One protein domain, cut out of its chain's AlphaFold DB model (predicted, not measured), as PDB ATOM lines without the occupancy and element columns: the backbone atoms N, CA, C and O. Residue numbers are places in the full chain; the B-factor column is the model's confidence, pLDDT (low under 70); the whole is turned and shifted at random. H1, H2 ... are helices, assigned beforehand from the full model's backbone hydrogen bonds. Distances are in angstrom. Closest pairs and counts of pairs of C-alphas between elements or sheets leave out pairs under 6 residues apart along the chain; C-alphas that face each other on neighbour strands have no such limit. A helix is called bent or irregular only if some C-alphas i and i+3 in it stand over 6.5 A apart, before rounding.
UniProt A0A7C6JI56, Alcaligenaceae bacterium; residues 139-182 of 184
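What this domain is: This is residues 139 to 182 of the 184 residues of a protein of Alcaligenaceae bacterium (UniProt A0A7C6JI56). One long helix, H2, makes nearly the whole length of this domain, and a short helix, H1, is set at its first end, so that the two make an L with a long arm and a short arm. They meet at the corner through a tight link, and residues 157 to 182 stick out, far from H1. The printed part has 44 residues with two named helices, H1 then H2, and no named strand; the class is all helix. The whole is extended, with a radius of gyration of the C-alphas of 16.9 A and spans of 53 by 18 by 6 A.

Where its parts are: Find C-alpha 139 at (-26.079, -0.058, 30.473); there H1, residues 139 to 147, begins, and it runs 12.5 A from first to last C-alpha. Go on past Glu 148 and Arg 149 to C-alpha 150 at (-39.231, -9.951, 36.203), where H2, residues 150 to 180, begins. It runs 45.0 A to C-alpha 180 at (-61.184, 20.856, 11.749). Neither helix is bent.

How they stand to each other: Look at Leu 146 and Leu 153, whose C-alphas, 5.4 A apart, are the closest of the two helices. H1 and H2 touch only at the corner by their link, with 4 pairs of C-alphas within 8 A, and H2 does so with residues 152 to 153 alone. Their lines stand at 72 degrees, only just about perpendicular, and their centres are 24.1 A apart. In H1 and H2 every O i to N i+4 pair is within hydrogen-bond range.

The domain as a whole: The two C-alphas farthest apart are those of Glu 148 and Arg 182, at 53.0 A. The printed part has no cut, and its one link, H1 to H2, is tight. Look in the B-factor column for the model's confidence: the mean pLDDT of the printed part is 79.0, and residues 139 to 149 and 179 to 182 are under 70.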
ATOM      1  N   TRP A 139     -25.460   1.041  31.200       58.34
ATOM      2  CA  TRP A 139     -26.079  -0.058  30.473       58.34
ATOM      3  C   TRP A 139     -26.022  -1.406  31.215       58.34
ATOM      4  O   TRP A 139     -27.037  -2.082  31.303       58.34
ATOM      5  N   LYS A 140     -24.895  -1.817  31.820       60.34
ATOM      6  CA  LYS A 140     -24.823  -3.095  32.565       60.34
ATOM      7  C   LYS A 140     -25.680  -3.081  33.830       60.34
ATOM      8  O   LYS A 140     -26.286  -4.097  34.155       60.34
ATOM      9  N   VAL A 141     -25.754  -1.936  34.516       62.12
ATOM     10  CA  VAL A 141     -26.652  -1.751  35.671       62.12
ATOM     11  C   VAL A 141     -28.107  -1.875  35.223       62.12
ATOM     12  O   VAL A 141     -28.902  -2.536  35.889       62.12
ATOM     13  N   LEU A 142     -28.430  -1.312  34.055       67.56
ATOM     14  CA  LEU A 142     -29.744  -1.439  33.442       67.56
ATOM     15  C   LEU A 142     -30.087  -2.910  33.162       67.56
ATOM     16  O   LEU A 142     -31.130  -3.353  33.618       67.56
ATOM     17  N   TRP A 143     -29.213  -3.684  32.509       62.72
ATOM     18  CA  TRP A 143     -29.456  -5.104  32.193       62.72
ATOM     19  C   TRP A 143     -29.514  -6.022  33.419       62.72
ATOM     20  O   TRP A 143     -30.312  -6.957  33.450       62.72
ATOM     21  N   TYR A 144     -28.702  -5.758  34.442       59.75
ATOM     22  CA  TYR A 144     -28.683  -6.574  35.657       59.75
ATOM     23  C   TYR A 144     -29.990  -6.430  36.450       59.75
ATOM     24  O   TYR A 144     -30.633  -7.421  36.790       59.75
ATOM     25  N   ASN A 145     -30.468  -5.192  36.615       60.69
ATOM     26  CA  ASN A 145     -31.759  -4.915  37.251       60.69
ATOM     27  C   ASN A 145     -32.951  -5.460  36.434       60.69
ATOM     28  O   ASN A 145     -34.030  -5.711  36.973       60.69
ATOM     29  N   LEU A 146     -32.739  -5.649  35.129       59.25
ATOM     30  CA  LEU A 146     -33.713  -6.152  34.167       59.25
ATOM     31  C   LEU A 146     -33.849  -7.689  34.235       59.25
ATOM     32  O   LEU A 146     -34.959  -8.204  34.128       59.25
ATOM     33  N   SER A 147     -32.754  -8.421  34.472       59.19
ATOM     34  CA  SER A 147     -32.735  -9.895  34.506       59.19
ATOM     35  C   SER A 147     -33.141 -10.501  35.852       59.19
ATOM     36  O   SER A 147     -33.745 -11.571  35.880       59.19
ATOM     37  N   GLU A 148     -32.794  -9.871  36.971       63.12
ATOM     38  CA  GLU A 148     -32.994 -10.466  38.305       63.12
ATOM     39  C   GLU A 148     -34.389 -10.212  38.889       63.12
ATOM     40  O   GLU A 148     -34.786 -10.845  39.868       63.12
ATOM     41  N   ARG A 149     -35.167  -9.293  38.297       68.81
ATOM     42  CA  ARG A 149     -36.510  -8.929  38.771       68.81
ATOM     43  C   ARG A 149     -37.508  -8.852  37.607       68.81
ATOM     44  O   ARG A 149     -37.714  -7.764  37.064       68.81
ATOM     45  N   PRO A 150     -38.224  -9.948  37.275       76.06
ATOM     46  CA  PRO A 150     -39.231  -9.951  36.203       76.06
ATOM     47  C   PRO A 150     -40.344  -8.900  36.394       76.06
ATOM     48  O   PRO A 150     -40.977  -8.484  35.430       76.06
ATOM     49  N   ILE A 151     -40.554  -8.403  37.617       79.25
ATOM     50  CA  ILE A 151     -41.499  -7.314  37.905       79.25
ATOM     51  C   ILE A 151     -41.015  -5.940  37.418       79.25
ATOM     52  O   ILE A 151     -41.820  -5.160  36.914       79.25
ATOM     53  N   LEU A 152     -39.714  -5.641  37.517       77.38
ATOM     54  CA  LEU A 152     -39.148  -4.399  36.975       77.38
ATOM     55  C   LEU A 152     -39.117  -4.456  35.445       77.38
ATOM     56  O   LEU A 152     -39.407  -3.455  34.793       77.38
ATOM     57  N   LEU A 153     -38.867  -5.650  34.892       79.81
ATOM     58  CA  LEU A 153     -39.014  -5.954  33.469       79.81
ATOM     59  C   LEU A 153     -40.431  -5.641  32.975       79.81
ATOM     60  O   LEU A 153     -40.611  -4.898  32.010       79.81
ATOM     61  N   GLY A 154     -41.436  -6.172  33.678       84.94
ATOM     62  CA  GLY A 154     -42.845  -5.939  33.380       84.94
ATOM     63  C   GLY A 154     -43.214  -4.462  33.483       84.94
ATOM     64  O   GLY A 154     -43.846  -3.930  32.575       84.94
ATOM     65  N   GLY A 155     -42.764  -3.778  34.538       88.50
ATOM     66  CA  GLY A 155     -42.982  -2.344  34.723       88.50
ATOM     67  C   GLY A 155     -42.386  -1.504  33.593       88.50
ATOM     68  O   GLY A 155     -43.085  -0.669  33.027       88.50
ATOM     69  N   ALA A 156     -41.130  -1.750  33.213       83.56
ATOM     70  CA  ALA A 156     -40.462  -1.033  32.127       83.56
ATOM     71  C   ALA A 156     -41.117  -1.299  30.762       83.56
ATOM     72  O   ALA A 156     -41.363  -0.359  30.006       83.56
ATOM     73  N   ALA A 157     -41.456  -2.559  30.467       86.81
ATOM     74  CA  ALA A 157     -42.173  -2.927  29.249       86.81
ATOM     75  C   ALA A 157     -43.557  -2.263  29.190       86.81
ATOM     76  O   ALA A 157     -43.932  -1.696  28.165       86.81
ATOM     77  N   PHE A 158     -44.293  -2.269  30.304       94.44
ATOM     78  CA  PHE A 158     -45.585  -1.601  30.417       94.44
ATOM     79  C   PHE A 158     -45.463  -0.092  30.189       94.44
ATOM     80  O   PHE A 158     -46.239   0.477  29.424       94.44
ATOM     81  N   LEU A 159     -44.458   0.551  30.790       93.25
ATOM     82  CA  LEU A 159     -44.187   1.978  30.614       93.25
ATOM     83  C   LEU A 159     -43.881   2.304  29.148       93.25
ATOM     84  O   LEU A 159     -44.443   3.254  28.611       93.25
ATOM     85  N   LEU A 160     -43.062   1.486  28.479       94.31
ATOM     86  CA  LEU A 160     -42.730   1.640  27.061       94.31
ATOM     87  C   LEU A 160     -43.981   1.547  26.172       94.31
ATOM     88  O   LEU A 160     -44.213   2.417  25.333       94.31
ATOM     89  N   VAL A 161     -44.815   0.523  26.382       96.44
ATOM     90  CA  VAL A 161     -46.070   0.329  25.638       96.44
ATOM     91  C   VAL A 161     -47.042   1.482  25.890       96.44
ATOM     92  O   VAL A 161     -47.629   2.003  24.943       96.44
ATOM     93  N   LEU A 162     -47.184   1.927  27.142       96.81
ATOM     94  CA  LEU A 162     -48.033   3.060  27.507       96.81
ATOM     95  C   LEU A 162     -47.568   4.343  26.808       96.81
ATOM     96  O   LEU A 162     -48.388   5.081  26.266       96.81
ATOM     97  N   LEU A 163     -46.258   4.591  26.778       96.19
ATOM     98  CA  LEU A 163     -45.664   5.758  26.132       96.19
ATOM     99  C   LEU A 163     -45.922   5.733  24.620       96.19
ATOM    100  O   LEU A 163     -46.369   6.735  24.065       96.19
ATOM    101  N   LEU A 164     -45.748   4.581  23.965       95.94
ATOM    102  CA  LEU A 164     -46.071   4.404  22.545       95.94
ATOM    103  C   LEU A 164     -47.563   4.606  22.258       95.94
ATOM    104  O   LEU A 164     -47.920   5.317  21.316       95.94
ATOM    105  N   ALA A 165     -48.442   4.041  23.084       95.88
ATOM    106  CA  ALA A 165     -49.887   4.202  22.948       95.88
ATOM    107  C   ALA A 165     -50.317   5.666  23.127       95.88
ATOM    108  O   ALA A 165     -51.122   6.184  22.347       95.88
ATOM    109  N   LEU A 166     -49.760   6.360  24.124       95.62
ATOM    110  CA  LEU A 166     -50.002   7.784  24.353       95.62
ATOM    111  C   LEU A 166     -49.455   8.638  23.215       95.62
ATOM    112  O   LEU A 166     -50.142   9.564  22.792       95.62
ATOM    113  N   LEU A 167     -48.272   8.323  22.688       94.69
ATOM    114  CA  LEU A 167     -47.674   9.036  21.567       94.69
ATOM    115  C   LEU A 167     -48.529   8.886  20.306       94.69
ATOM    116  O   LEU A 167     -48.889   9.889  19.692       94.69
ATOM    117  N   ALA A 168     -48.942   7.662  19.971       94.12
ATOM    118  CA  ALA A 168     -49.840   7.396  18.851       94.12
ATOM    119  C   ALA A 168     -51.177   8.134  19.018       94.12
ATOM    120  O   ALA A 168     -51.625   8.841  18.112       94.12
ATOM    121  N   ARG A 169     -51.786   8.053  20.207       94.31
ATOM    122  CA  ARG A 169     -53.023   8.776  20.537       94.31
ATOM    123  C   ARG A 169     -52.844  10.291  20.444       94.31
ATOM    124  O   ARG A 169     -53.750  10.976  19.973       94.31
ATOM    125  N   ASN A 170     -51.720  10.824  20.909       92.94
ATOM    126  CA  ASN A 170     -51.429  12.253  20.872       92.94
ATOM    127  C   ASN A 170     -51.257  12.739  19.427       92.94
ATOM    128  O   ASN A 170     -51.848  13.749  19.052       92.94
ATOM    129  N   LEU A 171     -50.538  11.981  18.595       89.81
ATOM    130  CA  LEU A 171     -50.354  12.277  17.173       89.81
ATOM    131  C   LEU A 171     -51.683  12.242  16.408       89.81
ATOM    132  O   LEU A 171     -52.009  13.199  15.710       89.81
ATOM    133  N   LEU A 172     -52.499  11.201  16.604       87.88
ATOM    134  CA  LEU A 172     -53.834  11.099  16.002       87.88
ATOM    135  C   LEU A 172     -54.732  12.278  16.401       87.88
ATOM    136  O   LEU A 172     -55.409  12.860  15.554       87.88
ATOM    137  N   ARG A 173     -54.704  12.682  17.678       84.44
ATOM    138  CA  ARG A 173     -55.462  13.846  18.164       84.44
ATOM    139  C   ARG A 173     -54.991  15.158  17.547       84.44
ATOM    140  O   ARG A 173     -55.827  16.000  17.230       84.44
ATOM    141  N   GLN A 174     -53.685  15.347  17.370       79.94
ATOM    142  CA  GLN A 174     -53.155  16.551  16.728       79.94
ATOM    143  C   GLN A 174     -53.521  16.616  15.243       79.94
ATOM    144  O   GLN A 174     -53.925  17.671  14.761       79.94
ATOM    145  N   VAL A 175     -53.447  15.494  14.526       81.25
ATOM    146  CA  VAL A 175     -53.812  15.435  13.102       81.25
ATOM    147  C   VAL A 175     -55.314  15.654  12.899       81.25
ATOM    148  O   VAL A 175     -55.703  16.376  11.985       81.25
ATOM    149  N   ALA A 176     -56.163  15.106  13.776       78.19
ATOM    150  CA  ALA A 176     -57.608  15.329  13.721       78.19
ATOM    151  C   ALA A 176     -57.987  16.800  13.968       78.19
ATOM    152  O   ALA A 176     -58.846  17.335  13.273       78.19
ATOM    153  N   ARG A 177     -57.308  17.485  14.901       74.50
ATOM    154  CA  ARG A 177     -57.515  18.927  15.134       74.50
ATOM    155  C   ARG A 177     -57.125  19.773  13.926       74.50
ATOM    156  O   ARG A 177     -57.878  20.661  13.554       74.50
ATOM    157  N   LYS A 178     -56.018  19.433  13.259       72.50
ATOM    158  CA  LYS A 178     -55.591  20.125  12.032       72.50
ATOM    159  C   LYS A 178     -56.561  19.967  10.859       72.50
ATOM    160  O   LYS A 178     -56.492  20.758   9.925       72.50
ATOM    161  N   ARG A 179     -57.441  18.958  10.871       67.75
ATOM    162  CA  ARG A 179     -58.504  18.836   9.861       67.75
ATOM    163  C   ARG A 179     -59.676  19.780  10.130       67.75
ATOM    164  O   ARG A 179     -60.181  20.356   9.183       67.75
ATOM    165  N   LEU A 180     -60.050  19.994  11.391       65.50
ATOM    166  CA  LEU A 180     -61.184  20.856  11.749       65.50
ATOM    167  C   LEU A 180     -60.922  22.355  11.538       65.50
ATOM    168  O   LEU A 180     -61.865  23.098  11.318       65.50
ATOM    169  N   GLU A 181     -59.662  22.795  11.551       63.59
ATOM    170  CA  GLU A 181     -59.299  24.182  11.201       63.59
ATOM    171  C   GLU A 181     -59.254  24.443   9.688       63.59
ATOM    172  O   GLU A 181     -59.104  25.587   9.279       63.59
ATOM    173  N   ARG A 182     -59.348  23.405   8.842       58.38
ATOM    174  CA  ARG A 182     -59.324  23.565   7.377       58.38
ATOM    175  C   ARG A 182     -60.722  23.650   6.752       58.38
ATOM    176  O   ARG A 182     -60.815  23.967   5.572       58.38
TER     177      ARG A 182